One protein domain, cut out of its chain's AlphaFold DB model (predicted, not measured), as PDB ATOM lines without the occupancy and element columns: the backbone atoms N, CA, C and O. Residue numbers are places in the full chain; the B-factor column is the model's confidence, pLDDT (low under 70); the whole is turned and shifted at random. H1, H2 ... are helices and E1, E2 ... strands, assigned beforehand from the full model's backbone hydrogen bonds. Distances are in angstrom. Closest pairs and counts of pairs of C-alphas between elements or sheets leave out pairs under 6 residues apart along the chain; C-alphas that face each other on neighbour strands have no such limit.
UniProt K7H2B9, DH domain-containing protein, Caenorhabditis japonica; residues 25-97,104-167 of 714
ATOM      1  N   ALA A  25      38.661 -27.111 -51.711       68.19
ATOM      2  CA  ALA A  25      37.680 -26.506 -52.602       68.19
ATOM      3  C   ALA A  25      36.439 -26.060 -51.819       68.19
ATOM      4  O   ALA A  25      35.984 -26.761 -50.915       68.19
ATOM      5  N   CYS A  26      35.890 -24.902 -52.170       71.38
ATOM      6  CA  CYS A  26      34.678 -24.346 -51.573       71.38
ATOM      7  C   CYS A  26      33.782 -23.723 -52.648       71.38
ATOM      8  O   CYS A  26      34.271 -23.238 -53.668       71.38
ATOM      9  N   SER A  27      32.468 -23.729 -52.424       66.69
ATOM     10  CA  SER A  27      31.557 -22.848 -53.157       66.69
ATOM     11  C   SER A  27      31.956 -21.396 -52.905       66.69
ATOM     12  O   SER A  27      32.321 -21.047 -51.783       66.69
ATOM     13  N   SER A  28      31.902 -20.574 -53.948       64.44
ATOM     14  CA  SER A  28      32.013 -19.121 -53.827       64.44
ATOM     15  C   SER A  28      30.626 -18.527 -53.570       64.44
ATOM     16  O   SER A  28      29.628 -19.129 -53.961       64.44
ATOM     17  N   ASP A  29      30.556 -17.318 -53.013       61.44
ATOM     18  CA  ASP A  29      29.285 -16.579 -52.872       61.44
ATOM     19  C   ASP A  29      28.761 -16.035 -54.218       61.44
ATOM     20  O   ASP A  29      27.660 -15.499 -54.306       61.44
ATOM     21  N   VAL A  30      29.563 -16.159 -55.283       63.34
ATOM     22  CA  VAL A  30      29.147 -15.890 -56.661       63.34
ATOM     23  C   VAL A  30      28.454 -17.124 -57.226       63.34
ATOM     24  O   VAL A  30      29.022 -18.220 -57.227       63.34
ATOM     25  N   ASP A  31      27.258 -16.920 -57.772       69.38
ATOM     26  CA  ASP A  31      26.437 -17.978 -58.350       69.38
ATOM     27  C   ASP A  31      27.221 -18.865 -59.329       69.38
ATOM     28  O   ASP A  31      27.973 -18.400 -60.193       69.38
ATOM     29  N   ASN A  32      27.043 -20.177 -59.181       76.44
ATOM     30  CA  ASN A  32      27.702 -21.208 -59.983       76.44
ATOM     31  C   ASN A  32      29.251 -21.143 -60.033       76.44
ATOM     32  O   ASN A  32      29.863 -21.652 -60.975       76.44
ATOM     33  N   CYS A  33      29.904 -20.600 -58.998       74.75
ATOM     34  CA  CYS A  33      31.366 -20.598 -58.865       74.75
ATOM     35  C   CYS A  33      31.878 -21.531 -57.747       74.75
ATOM     36  O   CYS A  33      31.315 -21.605 -56.655       74.75
ATOM     37  N   VAL A  34      33.003 -22.205 -58.004       72.75
ATOM     38  CA  VAL A  34      33.768 -23.003 -57.029       72.75
ATOM     39  C   VAL A  34      35.215 -22.524 -57.023       72.75
ATOM     40  O   VAL A  34      35.865 -22.503 -58.066       72.75
ATOM     41  N   ASP A  35      35.740 -22.168 -55.856       71.81
ATOM     42  CA  ASP A  35      37.134 -21.764 -55.677       71.81
ATOM     43  C   ASP A  35      37.968 -22.949 -55.173       71.81
ATOM     44  O   ASP A  35      37.647 -23.566 -54.156       71.81
ATOM     45  N   ILE A  36      39.043 -23.282 -55.897       71.44
ATOM     46  CA  ILE A  36      39.901 -24.449 -55.638       71.44
ATOM     47  C   ILE A  36      41.337 -23.987 -55.384       71.44
ATOM     48  O   ILE A  36      41.955 -23.387 -56.263       71.44
ATOM     49  N   ALA A  37      41.906 -24.299 -54.220       66.19
ATOM     50  CA  ALA A  37      43.312 -24.029 -53.934       66.19
ATOM     51  C   ALA A  37      44.205 -25.221 -54.314       66.19
ATOM     52  O   ALA A  37      43.975 -26.350 -53.874       66.19
ATOM     53  N   HIS A  38      45.245 -24.959 -55.110       62.97
ATOM     54  CA  HIS A  38      46.258 -25.945 -55.495       62.97
ATOM     55  C   HIS A  38      47.647 -25.296 -55.609       62.97
ATOM     56  O   HIS A  38      47.828 -24.288 -56.302       62.97
ATOM     57  N   ALA A  39      48.639 -25.895 -54.938       59.41
ATOM     58  CA  ALA A  39      49.943 -25.280 -54.676       59.41
ATOM     59  C   ALA A  39      49.768 -23.849 -54.118       59.41
ATOM     60  O   ALA A  39      49.023 -23.671 -53.163       59.41
ATOM     61  N   ASN A  40      50.398 -22.836 -54.720       55.41
ATOM     62  CA  ASN A  40      50.341 -21.441 -54.262       55.41
ATOM     63  C   ASN A  40      49.169 -20.619 -54.851       55.41
ATOM     64  O   ASN A  40      49.157 -19.403 -54.683       55.41
ATOM     65  N   ASN A  41      48.223 -21.230 -55.575       57.09
ATOM     66  CA  ASN A  41      47.192 -20.502 -56.330       57.09
ATOM     67  C   ASN A  41      45.772 -20.903 -55.910       57.09
ATOM     68  O   ASN A  41      45.511 -22.079 -55.652       57.09
ATOM     69  N   ILE A  42      44.842 -19.941 -55.945       64.69
ATOM     70  CA  ILE A  42      43.396 -20.205 -55.982       64.69
ATOM     71  C   ILE A  42      42.934 -20.122 -57.439       64.69
ATOM     72  O   ILE A  42      43.238 -19.161 -58.143       64.69
ATOM     73  N   PHE A  43      42.188 -21.128 -57.883       67.19
ATOM     74  CA  PHE A  43      41.564 -21.202 -59.197       67.19
ATOM     75  C   PHE A  43      40.048 -21.067 -59.039       67.19
ATOM     76  O   PHE A  43      39.413 -21.950 -58.463       67.19
ATOM     77  N   ARG A  44      39.467 -19.990 -59.581       72.38
ATOM     78  CA  ARG A  44      38.011 -19.831 -59.664       72.38
ATOM     79  C   ARG A  44      37.468 -20.606 -60.860       72.38
ATOM     80  O   ARG A  44      37.782 -20.292 -62.007       72.38
ATOM     81  N   VAL A  45      36.654 -21.619 -60.588       70.88
ATOM     82  CA  VAL A  45      35.973 -22.450 -61.584       70.88
ATOM     83  C   VAL A  45      34.521 -21.997 -61.679       70.88
ATOM     84  O   VAL A  45      33.727 -22.244 -60.775       70.88
ATOM     85  N   ILE A  46      34.175 -21.343 -62.785       76.50
ATOM     86  CA  ILE A  46      32.787 -21.013 -63.124       76.50
ATOM     87  C   ILE A  46      32.192 -22.225 -63.850       76.50
ATOM     88  O   ILE A  46      32.718 -22.630 -64.893       76.50
ATOM     89  N   VAL A  47      31.121 -22.808 -63.312       74.25
ATOM     90  CA  VAL A  47      30.342 -23.867 -63.977       74.25
ATOM     91  C   VAL A  47      29.063 -23.289 -64.587       74.25
ATOM     92  O   VAL A  47      28.671 -22.165 -64.288       74.25
ATOM     93  N   SER A  48      28.406 -24.033 -65.478       73.25
ATOM     94  CA  SER A  48      27.159 -23.586 -66.118       73.25
ATOM     95  C   SER A  48      25.944 -23.633 -65.186       73.25
ATOM     96  O   SER A  48      25.040 -22.821 -65.339       73.25
ATOM     97  N   ALA A  49      25.917 -24.588 -64.252       72.56
ATOM     98  CA  ALA A  49      24.897 -24.748 -63.219       72.56
ATOM     99  C   ALA A  49      25.418 -25.672 -62.095       72.56
ATOM    100  O   ALA A  49      26.350 -26.448 -62.316       72.56
ATOM    101  N   HIS A  50      24.772 -25.653 -60.926       78.06
ATOM    102  CA  HIS A  50      24.950 -26.617 -59.827       78.06
ATOM    103  C   HIS A  50      26.393 -26.759 -59.288       78.06
ATOM    104  O   HIS A  50      26.880 -27.872 -59.071       78.06
ATOM    105  N   ALA A  51      27.067 -25.638 -59.003       75.38
ATOM    106  CA  ALA A  51      28.416 -25.612 -58.408       75.38
ATOM    107  C   ALA A  51      28.602 -26.545 -57.193       75.38
ATOM    108  O   ALA A  51      29.638 -27.203 -57.075       75.38
ATOM    109  N   HIS A  52      27.595 -26.659 -56.321       77.25
ATOM    110  CA  HIS A  52      27.647 -27.541 -55.153       77.25
ATOM    111  C   HIS A  52      27.718 -29.036 -55.530       77.25
ATOM    112  O   HIS A  52      28.486 -29.778 -54.918       77.25
ATOM    113  N   LEU A  53      27.002 -29.481 -56.573       80.31
ATOM    114  CA  LEU A  53      27.075 -30.868 -57.056       80.31
ATOM    115  C   LEU A  53      28.440 -31.166 -57.683       80.31
ATOM    116  O   LEU A  53      29.021 -32.214 -57.409       80.31
ATOM    117  N   PHE A  54      28.982 -30.229 -58.469       81.06
ATOM    118  CA  PHE A  54      30.332 -30.346 -59.029       81.06
ATOM    119  C   PHE A  54      31.396 -30.470 -57.924       81.06
ATOM    120  O   PHE A  54      32.272 -31.333 -58.002       81.06
ATOM    121  N   LEU A  55      31.286 -29.663 -56.862       79.06
ATOM    122  CA  LEU A  55      32.171 -29.725 -55.697       79.06
ATOM    123  C   LEU A  55      32.090 -31.084 -54.976       79.06
ATOM    124  O   LEU A  55      33.126 -31.697 -54.718       79.06
ATOM    125  N   ILE A  56      30.881 -31.590 -54.706       82.00
ATOM    126  CA  ILE A  56      30.676 -32.904 -54.069       82.00
ATOM    127  C   ILE A  56      31.245 -34.032 -54.946       82.00
ATOM    128  O   ILE A  56      31.970 -34.894 -54.448       82.00
ATOM    129  N   GLN A  57      30.998 -34.010 -56.260       81.38
ATOM    130  CA  GLN A  57      31.551 -34.999 -57.194       81.38
ATOM    131  C   GLN A  57      33.089 -34.967 -57.228       81.38
ATOM    132  O   GLN A  57      33.724 -36.021 -57.167       81.38
ATOM    133  N   ALA A  58      33.700 -33.779 -57.260       79.56
ATOM    134  CA  ALA A  58      35.155 -33.623 -57.233       79.56
ATOM    135  C   ALA A  58      35.776 -34.133 -55.917       79.56
ATOM    136  O   ALA A  58      36.800 -34.827 -55.940       79.56
ATOM    137  N   LEU A  59      35.145 -33.849 -54.771       81.25
ATOM    138  CA  LEU A  59      35.562 -34.366 -53.463       81.25
ATOM    139  C   LEU A  59      35.422 -35.894 -53.378       81.25
ATOM    140  O   LEU A  59      36.321 -36.550 -52.850       81.25
ATOM    141  N   ASN A  60      34.369 -36.476 -53.954       82.38
ATOM    142  CA  ASN A  60      34.152 -37.926 -53.949       82.38
ATOM    143  C   ASN A  60      35.176 -38.661 -54.822       82.38
ATOM    144  O   ASN A  60      35.884 -39.539 -54.325       82.38
ATOM    145  N   VAL A  61      35.346 -38.246 -56.084       77.31
ATOM    146  CA  VAL A  61      36.333 -38.843 -57.007       77.31
ATOM    147  C   VAL A  61      37.751 -38.755 -56.440       77.31
ATOM    148  O   VAL A  61      38.500 -39.731 -56.479       77.31
ATOM    149  N   SER A  62      38.136 -37.615 -55.859       77.25
ATOM    150  CA  SER A  62      39.472 -37.473 -55.270       77.25
ATOM    151  C   SER A  62      39.665 -38.249 -53.969       77.25
ATOM    152  O   SER A  62      40.775 -38.707 -53.715       77.25
ATOM    153  N   SER A  63      38.617 -38.446 -53.168       81.75
ATOM    154  CA  SER A  63      38.704 -39.231 -51.929       81.75
ATOM    155  C   SER A  63      38.786 -40.736 -52.199       81.75
ATOM    156  O   SER A  63      39.553 -41.430 -51.533       81.75
ATOM    157  N   LEU A  64      38.095 -41.222 -53.236       77.81
ATOM    158  CA  LEU A  64      38.265 -42.573 -53.783       77.81
ATOM    159  C   LEU A  64      39.710 -42.803 -54.272       77.81
ATOM    160  O   LEU A  64      40.356 -43.776 -53.877       77.81
ATOM    161  N   LEU A  65      40.267 -41.859 -55.044       73.94
ATOM    162  CA  LEU A  65      41.666 -41.909 -55.495       73.94
ATOM    163  C   LEU A  65      42.673 -41.850 -54.328       73.94
ATOM    164  O   LEU A  65      43.674 -42.567 -54.354       73.94
ATOM    165  N   LEU A  66      42.415 -41.034 -53.299       73.88
ATOM    166  CA  LEU A  66      43.273 -40.897 -52.114       73.88
ATOM    167  C   LEU A  66      43.302 -42.185 -51.277       73.88
ATOM    168  O   LEU A  66      44.374 -42.642 -50.879       73.88
ATOM    169  N   ALA A  67      42.137 -42.805 -51.077       74.81
ATOM    170  CA  ALA A  67      41.989 -44.101 -50.418       74.81
ATOM    171  C   ALA A  67      42.355 -45.301 -51.321       74.81
ATOM    172  O   ALA A  67      42.288 -46.443 -50.869       74.81
ATOM    173  N   ARG A  68      42.755 -45.058 -52.583       75.38
ATOM    174  CA  ARG A  68      43.109 -46.066 -53.603       75.38
ATOM    175  C   ARG A  68      42.029 -47.143 -53.793       75.38
ATOM    176  O   ARG A  68      42.333 -48.329 -53.883       75.38
ATOM    177  N   THR A  69      40.763 -46.733 -53.839       73.38
ATOM    178  CA  THR A  69      39.604 -47.636 -53.898       73.38
ATOM    179  C   THR A  69      38.505 -47.100 -54.813       73.38
ATOM    180  O   THR A  69      38.420 -45.901 -55.061       73.38
ATOM    181  N   THR A  70      37.629 -47.983 -55.289       81.12
ATOM    182  CA  THR A  70      36.363 -47.637 -55.956       81.12
ATOM    183  C   THR A  70      35.161 -47.669 -55.004       81.12
ATOM    184  O   THR A  70      34.071 -47.254 -55.386       81.12
ATOM    185  N   SER A  71      35.336 -48.132 -53.759       86.38
ATOM    186  CA  SER A  71      34.253 -48.269 -52.778       86.38
ATOM    187  C   SER A  71      34.155 -47.057 -51.848       86.38
ATOM    188  O   SER A  71      35.092 -46.756 -51.105       86.38
ATOM    189  N   HIS A  72      32.982 -46.410 -51.821       86.06
ATOM    190  CA  HIS A  72      32.677 -45.333 -50.870       86.06
ATOM    191  C   HIS A  72      32.896 -45.776 -49.416       86.06
ATOM    192  O   HIS A  72      33.512 -45.041 -48.651       86.06
ATOM    193  N   ASN A  73      32.484 -46.992 -49.043       88.75
ATOM    194  CA  ASN A  73      32.616 -47.490 -47.668       88.75
ATOM    195  C   ASN A  73      34.088 -47.625 -47.243       88.75
ATOM    196  O   ASN A  73      34.442 -47.286 -46.115       88.75
ATOM    197  N   VAL A  74      34.965 -48.053 -48.160       83.62
ATOM    198  CA  VAL A  74      36.414 -48.151 -47.908       83.62
ATOM    199  C   VAL A  74      37.052 -46.761 -47.821       83.62
ATOM    200  O   VAL A  74      37.891 -46.530 -46.952       83.62
ATOM    201  N   ALA A  75      36.629 -45.810 -48.661       83.19
ATOM    202  CA  ALA A  75      37.107 -44.428 -48.597       83.19
ATOM    203  C   ALA A  75      36.642 -43.697 -47.323       83.19
ATOM    204  O   ALA A  75      37.436 -42.982 -46.712       83.19
ATOM    205  N   ILE A  76      35.402 -43.932 -46.879       91.00
ATOM    206  CA  ILE A  76      34.877 -43.447 -45.595       91.00
ATOM    207  C   ILE A  76      35.708 -44.029 -44.447       91.00
ATOM    208  O   ILE A  76      36.274 -43.261 -43.676       91.00
ATOM    209  N   ALA A  77      35.874 -45.353 -44.366       88.25
ATOM    210  CA  ALA A  77      36.659 -45.991 -43.303       88.25
ATOM    211  C   ALA A  77      38.127 -45.513 -43.272       88.25
ATOM    212  O   ALA A  77      38.684 -45.270 -42.200       88.25
ATOM    213  N   TYR A  78      38.748 -45.319 -44.443       87.62
ATOM    214  CA  TYR A  78      40.081 -44.725 -44.554       87.62
ATOM    215  C   TYR A  78      40.124 -43.303 -43.976       87.62
ATOM    216  O   TYR A  78      41.006 -43.010 -43.168       87.62
ATOM    217  N   LEU A  79      39.188 -42.431 -44.369       86.00
ATOM    218  CA  LEU A  79      39.160 -41.035 -43.926       86.00
ATOM    219  C   LEU A  79      38.798 -40.899 -42.444       86.00
ATOM    220  O   LEU A  79      39.461 -40.126 -41.755       86.00
ATOM    221  N   THR A  80      37.847 -41.679 -41.921       89.88
ATOM    222  CA  THR A  80      37.531 -41.724 -40.483       89.88
ATOM    223  C   THR A  80      38.789 -42.040 -39.673       89.88
ATOM    224  O   THR A  80      39.129 -41.295 -38.757       89.88
ATOM    225  N   ARG A  81      39.582 -43.031 -40.106       86.56
ATOM    226  CA  ARG A  81      40.858 -43.385 -39.463       86.56
ATOM    227  C   ARG A  81      41.961 -42.327 -39.612       86.56
ATOM    228  O   ARG A  81      42.905 -42.316 -38.821       86.56
ATOM    229  N   GLN A  82      41.895 -41.434 -40.606       82.44
ATOM    230  CA  GLN A  82      42.753 -40.238 -40.621       82.44
ATOM    231  C   GLN A  82      42.228 -39.168 -39.656       82.44
ATOM    232  O   GLN A  82      43.027 -38.514 -38.991       82.44
ATOM    233  N   ASN A  83      40.904 -39.016 -39.546       86.94
ATOM    234  CA  ASN A  83      40.255 -38.044 -38.669       86.94
ATOM    235  C   ASN A  83      40.580 -38.322 -37.192       86.94
ATOM    236  O   ASN A  83      41.063 -37.439 -36.488       86.94
ATOM    237  N   GLU A  84      40.424 -39.579 -36.769       87.69
ATOM    238  CA  GLU A  84      40.806 -40.090 -35.443       87.69
ATOM    239  C   GLU A  84      42.263 -39.747 -35.098       87.69
ATOM    240  O   GLU A  84      42.543 -39.190 -34.041       87.69
ATOM    241  N   LYS A  85      43.198 -40.001 -36.024       82.25
ATOM    242  CA  LYS A  85      44.631 -39.711 -35.841       82.25
ATOM    243  C   LYS A  85      44.960 -38.222 -35.772       82.25
ATOM    244  O   LYS A  85      45.996 -37.861 -35.216       82.25
ATOM    245  N   ILE A  86      44.141 -37.365 -36.378       82.38
ATOM    246  CA  ILE A  86      44.281 -35.909 -36.265       82.38
ATOM    247  C   ILE A  86      43.780 -35.462 -34.888       82.38
ATOM    248  O   ILE A  86      44.491 -34.733 -34.204       82.38
ATOM    249  N   GLN A  87      42.623 -35.964 -34.451       85.19
ATOM    250  CA  GLN A  87      42.037 -35.657 -33.142       85.19
ATOM    251  C   GLN A  87      42.916 -36.143 -31.976       85.19
ATOM    252  O   GLN A  87      43.239 -35.360 -31.088       85.19
ATOM    253  N   GLN A  88      43.436 -37.374 -32.032       87.31
ATOM    254  CA  GLN A  88      44.405 -37.898 -31.053       87.31
ATOM    255  C   GLN A  88      45.651 -37.005 -30.915       87.31
ATOM    256  O   GLN A  88      46.172 -36.828 -29.818       87.31
ATOM    257  N   LYS A  89      46.126 -36.411 -32.019       82.75
ATOM    258  CA  LYS A  89      47.270 -35.488 -31.998       82.75
ATOM    259  C   LYS A  89      46.920 -34.094 -31.484       82.75
ATOM    260  O   LYS A  89      47.796 -33.448 -30.925       82.75
ATOM    261  N   LEU A  90      45.685 -33.631 -31.670       83.94
ATOM    262  CA  LEU A  90      45.206 -32.386 -31.065       83.94
ATOM    263  C   LEU A  90      45.116 -32.528 -29.540       83.94
ATOM    264  O   LEU A  90      45.619 -31.663 -28.833       83.94
ATOM    265  N   ILE A  91      44.579 -33.649 -29.046       84.81
ATOM    266  CA  ILE A  91      44.494 -33.959 -27.609       84.81
ATOM    267  C   ILE A  91      45.895 -34.007 -26.975       84.81
ATOM    268  O   ILE A  91      46.171 -33.246 -26.051       84.81
ATOM    269  N   ALA A  92      46.832 -34.772 -27.548       82.62
ATOM    270  CA  ALA A  92      48.202 -34.877 -27.024       82.62
ATOM    271  C   ALA A  92      48.999 -33.547 -27.023       82.62
ATOM    272  O   ALA A  92      49.983 -33.403 -26.293       82.62
ATOM    273  N   LEU A  93      48.601 -32.556 -27.831       80.25
ATOM    274  CA  LEU A  93      49.184 -31.204 -27.809       80.25
ATOM    275  C   LEU A  93      48.587 -30.309 -26.715       80.25
ATOM    276  O   LEU A  93      49.254 -29.372 -26.282       80.25
ATOM    277  N   LEU A  94      47.365 -30.593 -26.259       75.19
ATOM    278  CA  LEU A  94      46.746 -29.926 -25.110       75.19
ATOM    279  C   LEU A  94      47.275 -30.500 -23.784       75.19
ATOM    280  O   LEU A  94      47.458 -29.758 -22.824       75.19
ATOM    281  N   GLU A  95      47.580 -31.800 -23.751       73.81
ATOM    282  CA  GLU A  95      48.123 -32.511 -22.581       73.81
ATOM    283  C   GLU A  95      49.608 -32.202 -22.291       73.81
ATOM    284  O   GLU A  95      50.091 -32.467 -21.194       73.81
ATOM    285  N   THR A  96      50.357 -31.632 -23.243       66.00
ATOM    286  CA  THR A  96      51.807 -31.357 -23.110       66.00
ATOM    287  C   THR A  96      52.109 -29.910 -22.692       66.00
ATOM    288  O   THR A  96      52.961 -29.220 -23.270       66.00
ATOM    289  N   SER A  97      51.397 -29.451 -21.661       54.66
ATOM    290  CA  SER A  97      51.316 -28.067 -21.175       54.66
ATOM    291  C   SER A  97      52.444 -27.624 -20.223       54.66
ATOM    292  O   SER A  97      52.210 -26.842 -19.309       54.66
ATOM    293  N   SER A 104      56.089 -23.087 -31.753       62.94
ATOM    294  CA  SER A 104      56.168 -24.277 -32.613       62.94
ATOM    295  C   SER A 104      55.022 -25.263 -32.341       62.94
ATOM    296  O   SER A 104      54.433 -25.797 -33.284       62.94
ATOM    297  N   LYS A 105      54.646 -25.460 -31.067       68.00
ATOM    298  CA  LYS A 105      53.476 -26.263 -30.668       68.00
ATOM    299  C   LYS A 105      52.172 -25.701 -31.248       68.00
ATOM    300  O   LYS A 105      51.365 -26.472 -31.769       68.00
ATOM    301  N   GLU A 106      51.974 -24.384 -31.209       72.56
ATOM    302  CA  GLU A 106      50.738 -23.751 -31.691       72.56
ATOM    303  C   GLU A 106      50.611 -23.776 -33.225       72.56
ATOM    304  O   GLU A 106      49.538 -24.105 -33.733       72.56
ATOM    305  N   ASP A 107      51.699 -23.561 -33.976       70.75
ATOM    306  CA  ASP A 107      51.717 -23.770 -35.437       70.75
ATOM    307  C   ASP A 107      51.340 -25.223 -35.808       70.75
ATOM    308  O   ASP A 107      50.605 -25.473 -36.774       70.75
ATOM    309  N   VAL A 108      51.793 -26.204 -35.016       74.00
ATOM    310  CA  VAL A 108      51.459 -27.627 -35.199       74.00
ATOM    311  C   VAL A 108      49.998 -27.927 -34.828       74.00
ATOM    312  O   VAL A 108      49.339 -28.681 -35.557       74.00
ATOM    313  N   ARG A 109      49.455 -27.316 -33.764       80.62
ATOM    314  CA  ARG A 109      48.031 -27.424 -33.387       80.62
ATOM    315  C   ARG A 109      47.138 -26.850 -34.489       80.62
ATOM    316  O   ARG A 109      46.240 -27.540 -34.975       80.62
ATOM    317  N   GLN A 110      47.450 -25.646 -34.969       74.88
ATOM    318  CA  GLN A 110      46.739 -24.998 -36.073       74.88
ATOM    319  C   GLN A 110      46.820 -25.836 -37.361       74.88
ATOM    320  O   GLN A 110      45.790 -26.095 -37.981       74.88
ATOM    321  N   MET A 111      47.986 -26.388 -37.721       72.56
ATOM    322  CA  MET A 111      48.112 -27.353 -38.831       72.56
ATOM    323  C   MET A 111      47.117 -28.525 -38.732       72.56
ATOM    324  O   MET A 111      46.572 -28.963 -39.751       72.56
ATOM    325  N   LEU A 112      46.922 -29.085 -37.538       75.88
ATOM    326  CA  LEU A 112      46.067 -30.255 -37.338       75.88
ATOM    327  C   LEU A 112      44.579 -29.896 -37.431       75.88
ATOM    328  O   LEU A 112      43.839 -30.636 -38.078       75.88
ATOM    329  N   LEU A 113      44.166 -28.735 -36.913       77.56
ATOM    330  CA  LEU A 113      42.815 -28.189 -37.112       77.56
ATOM    331  C   LEU A 113      42.488 -28.044 -38.609       77.56
ATOM    332  O   LEU A 113      41.452 -28.522 -39.074       77.56
ATOM    333  N   LEU A 114      43.412 -27.487 -39.401       75.25
ATOM    334  CA  LEU A 114      43.212 -27.304 -40.847       75.25
ATOM    335  C   LEU A 114      43.145 -28.628 -41.616       75.25
ATOM    336  O   LEU A 114      42.357 -28.759 -42.553       75.25
ATOM    337  N   LYS A 115      43.908 -29.643 -41.195       76.56
ATOM    338  CA  LYS A 115      43.778 -31.010 -41.729       76.56
ATOM    339  C   LYS A 115      42.450 -31.655 -41.341       76.56
ATOM    340  O   LYS A 115      41.896 -32.399 -42.151       76.56
ATOM    341  N   ASN A 116      41.929 -31.366 -40.147       81.94
ATOM    342  CA  ASN A 116      40.658 -31.915 -39.687       81.94
ATOM    343  C   ASN A 116      39.493 -31.481 -40.588       81.94
ATOM    344  O   ASN A 116      38.732 -32.330 -41.052       81.94
ATOM    345  N   VAL A 117      39.412 -30.187 -40.923       78.50
ATOM    346  CA  VAL A 117      38.340 -29.659 -41.784       78.50
ATOM    347  C   VAL A 117      38.324 -30.343 -43.154       78.50
ATOM    348  O   VAL A 117      37.257 -30.734 -43.612       78.50
ATOM    349  N   VAL A 118      39.481 -30.578 -43.789       77.62
ATOM    350  CA  VAL A 118      39.553 -31.277 -45.095       77.62
ATOM    351  C   VAL A 118      39.030 -32.704 -45.010       77.62
ATOM    352  O   VAL A 118      38.283 -33.146 -45.883       77.62
ATOM    353  N   VAL A 119      39.445 -33.447 -43.981       82.62
ATOM    354  CA  VAL A 119      39.040 -34.845 -43.807       82.62
ATOM    355  C   VAL A 119      37.540 -34.923 -43.525       82.62
ATOM    356  O   VAL A 119      36.850 -35.721 -44.156       82.62
ATOM    357  N   THR A 120      37.012 -34.031 -42.685       85.00
ATOM    358  CA  THR A 120      35.574 -33.919 -42.400       85.00
ATOM    359  C   THR A 120      34.775 -33.462 -43.629       85.00
ATOM    360  O   THR A 120      33.718 -34.021 -43.911       85.00
ATOM    361  N   GLN A 121      35.292 -32.536 -44.447       83.38
ATOM    362  CA  GLN A 121      34.655 -32.116 -45.704       83.38
ATOM    363  C   GLN A 121      34.571 -33.265 -46.721       83.38
ATOM    364  O   GLN A 121      33.540 -33.454 -47.367       83.38
ATOM    365  N   ARG A 122      35.631 -34.074 -46.829       87.19
ATOM    366  CA  ARG A 122      35.671 -35.267 -47.690       87.19
ATOM    367  C   ARG A 122      34.767 -36.392 -47.181       87.19
ATOM    368  O   ARG A 122      34.105 -37.039 -47.988       87.19
ATOM    369  N   LEU A 123      34.691 -36.594 -45.863       87.06
ATOM    370  CA  LEU A 123      33.737 -37.519 -45.240       87.06
ATOM    371  C   LEU A 123      32.292 -37.103 -45.526       87.06
ATOM    372  O   LEU A 123      31.512 -37.926 -46.000       87.06
ATOM    373  N   ASN A 124      31.953 -35.828 -45.317       88.94
ATOM    374  CA  ASN A 124      30.600 -35.331 -45.556       88.94
ATOM    375  C   ASN A 124      30.208 -35.424 -47.040       88.94
ATOM    376  O   ASN A 124      29.100 -35.868 -47.329       88.94
ATOM    377  N   ALA A 125      31.118 -35.136 -47.979       87.75
ATOM    378  CA  ALA A 125      30.872 -35.338 -49.411       87.75
ATOM    379  C   ALA A 125      30.554 -36.809 -49.763       87.75
ATOM    380  O   ALA A 125      29.591 -37.077 -50.492       87.75
ATOM    381  N   LEU A 126      31.312 -37.770 -49.212       88.44
ATOM    382  CA  LEU A 126      31.090 -39.206 -49.442       88.44
ATOM    383  C   LEU A 126      29.807 -39.724 -48.774       88.44
ATOM    384  O   LEU A 126      29.228 -40.695 -49.261       88.44
ATOM    385  N   GLN A 127      29.383 -39.083 -47.678       89.62
ATOM    386  CA  GLN A 127      28.182 -39.391 -46.890       89.62
ATOM    387  C   GLN A 127      26.945 -38.558 -47.291       89.62
ATOM    388  O   GLN A 127      25.917 -38.664 -46.628       89.62
ATOM    389  N   GLN A 128      27.034 -37.727 -48.339       85.81
ATOM    390  CA  GLN A 128      25.970 -36.810 -48.792       85.81
ATOM    391  C   GLN A 128      25.456 -35.841 -47.700       85.81
ATOM    392  O   GLN A 128      24.295 -35.439 -47.690       85.81
ATOM    393  N   ARG A 129      26.336 -35.445 -46.775       85.44
ATOM    394  CA  ARG A 129      26.071 -34.465 -45.711       85.44
ATOM    395  C   ARG A 129      26.514 -33.056 -46.138       85.44
ATOM    396  O   ARG A 129      27.417 -32.943 -46.970       85.44
ATOM    397  N   PRO A 130      25.953 -31.981 -45.548       80.69
ATOM    398  CA  PRO A 130      26.424 -30.614 -45.775       80.69
ATOM    399  C   PRO A 130      27.937 -30.478 -45.561       80.69
ATOM    400  O   PRO A 130      28.499 -31.042 -44.619       80.69
ATOM    401  N   LEU A 131      28.609 -29.740 -46.446       79.81
ATOM    402  CA  LEU A 131      30.054 -29.535 -46.359       79.81
ATOM    403  C   LEU A 131      30.357 -28.493 -45.262       79.81
ATOM    404  O   LEU A 131      29.810 -27.395 -45.334       79.81
ATOM    405  N   PRO A 132      31.207 -28.797 -44.263       74.62
ATOM    406  CA  PRO A 132      31.522 -27.869 -43.182       74.62
ATOM    407  C   PRO A 132      32.350 -26.681 -43.690       74.62
ATOM    408  O   PRO A 132      33.276 -26.850 -44.489       74.62
ATOM    409  N   GLY A 133      32.026 -25.488 -43.192       71.19
ATOM    410  CA  GLY A 133      32.802 -24.268 -43.402       71.19
ATOM    411  C   GLY A 133      33.991 -24.135 -42.445       71.19
ATOM    412  O   GLY A 133      34.384 -25.074 -41.753       71.19
ATOM    413  N   VAL A 134      34.553 -22.924 -42.375       70.00
ATOM    414  CA  VAL A 134      35.603 -22.573 -41.393       70.00
ATOM    415  C   VAL A 134      35.055 -22.484 -39.966       70.00
ATOM    416  O   VAL A 134      35.813 -22.657 -39.016       70.00
ATOM    417  N   GLU A 135      33.738 -22.315 -39.820       72.38
ATOM    418  CA  GLU A 135      32.991 -22.354 -38.554       72.38
ATOM    419  C   GLU A 135      33.395 -23.519 -37.638       72.38
ATOM    420  O   GLU A 135      33.495 -23.321 -36.431       72.38
ATOM    421  N   LEU A 136      33.722 -24.692 -38.206       72.31
ATOM    422  CA  LEU A 136      34.138 -25.900 -37.475       72.31
ATOM    423  C   LEU A 136      35.341 -25.679 -36.535       72.31
ATOM    424  O   LEU A 136      35.534 -26.454 -35.605       72.31
ATOM    425  N   ILE A 137      36.164 -24.665 -36.809       72.69
ATOM    426  CA  ILE A 137      37.397 -24.337 -36.076       72.69
ATOM    427  C   ILE A 137      37.566 -22.819 -35.879       72.69
ATOM    428  O   ILE A 137      38.657 -22.343 -35.572       72.69
ATOM    429  N   GLN A 138      36.503 -22.030 -36.076       71.00
ATOM    430  CA  GLN A 138      36.573 -20.562 -36.049       71.00
ATOM    431  C   GLN A 138      36.963 -20.011 -34.667       71.00
ATOM    432  O   GLN A 138      37.581 -18.952 -34.595       71.00
ATOM    433  N   ASN A 139      36.653 -20.747 -33.597       71.56
ATOM    434  CA  ASN A 139      37.018 -20.397 -32.222       71.56
ATOM    435  C   ASN A 139      38.407 -20.936 -31.815       71.56
ATOM    436  O   ASN A 139      38.973 -20.480 -30.826       71.56
ATOM    437  N   ASP A 140      38.960 -21.890 -32.574       71.69
ATOM    438  CA  ASP A 140      40.240 -22.552 -32.291       71.69
ATOM    439  C   ASP A 140      41.420 -21.971 -33.085       71.69
ATOM    440  O   ASP A 140      42.581 -22.227 -32.755       71.69
ATOM    441  N   ILE A 141      41.137 -21.212 -34.148       71.56
ATOM    442  CA  ILE A 141      42.119 -20.499 -34.970       71.56
ATOM    443  C   ILE A 141      42.525 -19.175 -34.292       71.56
ATOM    444  O   ILE A 141      41.683 -18.419 -33.816       71.56
ATOM    445  N   SER A 142      43.816 -18.829 -34.330       71.00
ATOM    446  CA  SER A 142      44.299 -17.515 -33.878       71.00
ATOM    447  C   SER A 142      43.798 -16.351 -34.752       71.00
ATOM    448  O   SER A 142      43.743 -16.446 -35.981       71.00
ATOM    449  N   ALA A 143      43.506 -15.198 -34.139       65.88
ATOM    450  CA  ALA A 143      42.993 -14.009 -34.837       65.88
ATOM    451  C   ALA A 143      43.856 -13.584 -36.047       65.88
ATOM    452  O   ALA A 143      43.325 -13.262 -37.107       65.88
ATOM    453  N   GLN A 144      45.186 -13.706 -35.932       61.41
ATOM    454  CA  GLN A 144      46.140 -13.413 -37.011       61.41
ATOM    455  C   GLN A 144      46.005 -14.315 -38.250       61.41
ATOM    456  O   GLN A 144      46.602 -14.009 -39.283       61.41
ATOM    457  N   ILE A 145      45.321 -15.456 -38.163       63.50
ATOM    458  CA  ILE A 145      44.941 -16.261 -39.331       63.50
ATOM    459  C   ILE A 145      43.581 -15.807 -39.852       63.50
ATOM    460  O   ILE A 145      43.438 -15.674 -41.063       63.50
ATOM    461  N   GLY A 146      42.620 -15.522 -38.964       65.19
ATOM    462  CA  GLY A 146      41.295 -15.004 -39.324       65.19
ATOM    463  C   GLY A 146      41.366 -13.769 -40.231       65.19
ATOM    464  O   GLY A 146      40.739 -13.748 -41.288       65.19
ATOM    465  N   GLU A 147      42.221 -12.802 -39.887       66.50
ATOM    466  CA  GLU A 147      42.497 -11.595 -40.688       66.50
ATOM    467  C   GLU A 147      43.090 -11.876 -42.082       66.50
ATOM    468  O   GLU A 147      43.006 -11.039 -42.977       66.50
ATOM    469  N   LYS A 148      43.706 -13.048 -42.286       60.94
ATOM    470  CA  LYS A 148      44.374 -13.437 -43.540       60.94
ATOM    471  C   LYS A 148      43.485 -14.297 -44.447       60.94
ATOM    472  O   LYS A 148      43.957 -14.772 -45.483       60.94
ATOM    473  N   LEU A 149      42.223 -14.531 -44.080       65.19
ATOM    474  CA  LEU A 149      41.292 -15.320 -44.889       65.19
ATOM    475  C   LEU A 149      40.535 -14.419 -45.860       65.19
ATOM    476  O   LEU A 149      39.911 -13.443 -45.451       65.19
ATOM    477  N   LEU A 150      40.513 -14.780 -47.146       63.28
ATOM    478  CA  LEU A 150      39.624 -14.113 -48.097       63.28
ATOM    479  C   LEU A 150      38.170 -14.408 -47.682       63.28
ATOM    480  O   LEU A 150      37.831 -15.595 -47.579       63.28
ATOM    481  N   PRO A 151      37.304 -13.394 -47.474       58.69
ATOM    482  CA  PRO A 151      35.984 -13.588 -46.862       58.69
ATOM    483  C   PRO A 151      35.110 -14.641 -47.553       58.69
ATOM    484  O   PRO A 151      34.410 -15.382 -46.864       58.69
ATOM    485  N   ASN A 152      35.227 -14.731 -48.880       59.22
ATOM    486  CA  ASN A 152      34.466 -15.595 -49.792       59.22
ATOM    487  C   ASN A 152      35.173 -16.930 -50.122       59.22
ATOM    488  O   ASN A 152      34.606 -17.794 -50.781       59.22
ATOM    489  N   CYS A 153      36.441 -17.096 -49.721       64.62
ATOM    490  CA  CYS A 153      37.286 -18.238 -50.107       64.62
ATOM    491  C   CYS A 153      38.017 -18.829 -48.890       64.62
ATOM    492  O   CYS A 153      39.178 -19.241 -48.994       64.62
ATOM    493  N   ARG A 154      37.394 -18.804 -47.703       67.62
ATOM    494  CA  ARG A 154      38.090 -18.991 -46.415       67.62
ATOM    495  C   ARG A 154      38.844 -20.325 -46.319       67.62
ATOM    496  O   ARG A 154      40.011 -20.328 -45.941       67.62
ATOM    497  N   LEU A 155      38.237 -21.435 -46.754       67.12
ATOM    498  CA  LEU A 155      38.876 -22.763 -46.787       67.12
ATOM    499  C   LEU A 155      40.079 -22.816 -47.747       67.12
ATOM    500  O   LEU A 155      41.153 -23.289 -47.379       67.12
ATOM    501  N   ALA A 156      39.924 -22.285 -48.961       65.56
ATOM    502  CA  ALA A 156      41.006 -22.178 -49.941       65.56
ATOM    503  C   ALA A 156      42.163 -21.292 -49.429       65.56
ATOM    504  O   ALA A 156      43.335 -21.617 -49.619       65.56
ATOM    505  N   SER A 157      41.835 -20.210 -48.718       63.34
ATOM    506  CA  SER A 157      42.800 -19.288 -48.100       63.34
ATOM    507  C   SER A 157      43.561 -19.943 -46.949       63.34
ATOM    508  O   SER A 157      44.780 -19.809 -46.873       63.34
ATOM    509  N   LEU A 158      42.871 -20.713 -46.099       64.06
ATOM    510  CA  LEU A 158      43.487 -21.492 -45.023       64.06
ATOM    511  C   LEU A 158      44.505 -22.502 -45.550       64.06
ATOM    512  O   LEU A 158      45.572 -22.643 -44.956       64.06
ATOM    513  N   PHE A 159      44.230 -23.159 -46.683       61.66
ATOM    514  CA  PHE A 159      45.229 -24.022 -47.316       61.66
ATOM    515  C   PHE A 159      46.451 -23.249 -47.793       61.66
ATOM    516  O   PHE A 159      47.570 -23.679 -47.527       61.66
ATOM    517  N   LEU A 160      46.264 -22.110 -48.467       58.31
ATOM    518  CA  LEU A 160      47.399 -21.300 -48.907       58.31
ATOM    519  C   LEU A 160      48.210 -20.775 -47.718       58.31
ATOM    520  O   LEU A 160      49.438 -20.768 -47.791       58.31
ATOM    521  N   TYR A 161      47.566 -20.399 -46.614       61.25
ATOM    522  CA  TYR A 161      48.261 -20.035 -45.382       61.25
ATOM    523  C   TYR A 161      49.076 -21.218 -44.837       61.25
ATOM    524  O   TYR A 161      50.297 -21.129 -44.714       61.25
ATOM    525  N   TYR A 162      48.424 -22.362 -44.619       56.41
ATOM    526  CA  TYR A 162      49.040 -23.609 -44.160       56.41
ATOM    527  C   TYR A 162      50.230 -24.059 -45.032       56.41
ATOM    528  O   TYR A 162      51.271 -24.465 -44.505       56.41
ATOM    529  N   PHE A 163      50.094 -23.964 -46.356       54.06
ATOM    530  CA  PHE A 163      51.113 -24.352 -47.332       54.06
ATOM    531  C   PHE A 163      52.322 -23.407 -47.298       54.06
ATOM    532  O   PHE A 163      53.463 -23.872 -47.281       54.06
ATOM    533  N   ASN A 164      52.088 -22.089 -47.232       52.38
ATOM    534  CA  ASN A 164      53.160 -21.095 -47.126       52.38
ATOM    535  C   ASN A 164      53.883 -21.151 -45.768       52.38
ATOM    536  O   ASN A 164      55.095 -20.951 -45.740       52.38
ATOM    537  N   MET A 165      53.190 -21.475 -44.669       50.22
ATOM    538  CA  MET A 165      53.822 -21.697 -43.359       50.22
ATOM    539  C   MET A 165      54.755 -22.921 -43.377       50.22
ATOM    540  O   MET A 165      55.900 -22.835 -42.945       50.22
ATOM    541  N   ASN A 166      54.303 -24.059 -43.920       42.50
ATOM    542  CA  ASN A 166      55.013 -25.341 -43.769       42.50
ATOM    543  C   ASN A 166      56.160 -25.598 -44.765       42.50
ATOM    544  O   ASN A 166      56.942 -26.520 -44.545       42.50
ATOM    545  N   SER A 167      56.285 -24.829 -45.855       38.03
ATOM    546  CA  SER A 167      57.438 -24.892 -46.782       38.03
ATOM    547  C   SER A 167      57.806 -26.301 -47.313       38.03
ATOM    548  O   SER A 167      58.985 -26.592 -47.534       38.03
TER     549      SER A 167
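Overview. This is residues 25 to 97 and 104 to 167 of the 714 residues of the protein "DH domain-containing protein" of Caenorhabditis japonica (UniProt K7H2B9). A small three-stranded sheet has helix H1 over one face and H6 over the other, while the long helices H2 and H3 run side by side in opposite ways, with one end of their pair at H1. The printed part has 137 residues, mostly helix: E1 E2 E3 H1 H2 H3 H4 H5 H6 along the chain, the sheet antiparallel in the order E1 E2 E3. It is compact, with a radius of gyration of the C-alphas of 15.3 A and spans of 50 by 36 by 26 A.

Arrangement. E1, residues 25 to 27, E2, 33 to 38, and E3, 41 to 46, form a meander, each strand the antiparallel neighbour of the one before. N 26 and O 35, 3.0 A, and N 36 and O 43, 2.9 A, are within hydrogen-bond range. H1, residues 51 to 66, and H6, 154 to 166, are on opposite faces, making three layers, at heights over the sheet of 10.7 A and 8.5 A. H3, residues 104 to 126, is the hub, touching four helices. It touches H2, residues 72 to 94, at a shallow tilt of 22 degrees, opposite ways; the closest C-alphas, Ile 86 and Leu 112, are 6.0 A apart. H3 residues 122 to 126 alone touch H1, only just about perpendicular at 72 degrees, the closest C-alphas being Ile 56 and Ala 125, 5.3 A. H3 also touches H4, residues 134 to 137, closest C-alphas Leu 113 and Ile 137, 6.7 A, and H6, closest C-alphas Met 111 and Tyr 162, 6.6 A. H5, residues 143 to 146, is close to but not clearly touching H6. Every O i to N i+4 pair is within range in H1 and H6, 17 of 19 in H2 and 18 of 19 in H3; H4 and H5 are too short.

Along the chain. E1 begins at C-alpha 25 (37.680, -26.506, -52.602). H2 measures 33.1 A, H3 33.7 A. H6 ends at C-alpha 166 (55.013, -25.341, -43.769).

Size, cuts and confidence. Residues 98 to 103 are not printed; C-alphas 97 and 104 are 13.0 A apart. Of the links printed whole, none is long. Residues 143 to 167 are among those with pLDDT under 70.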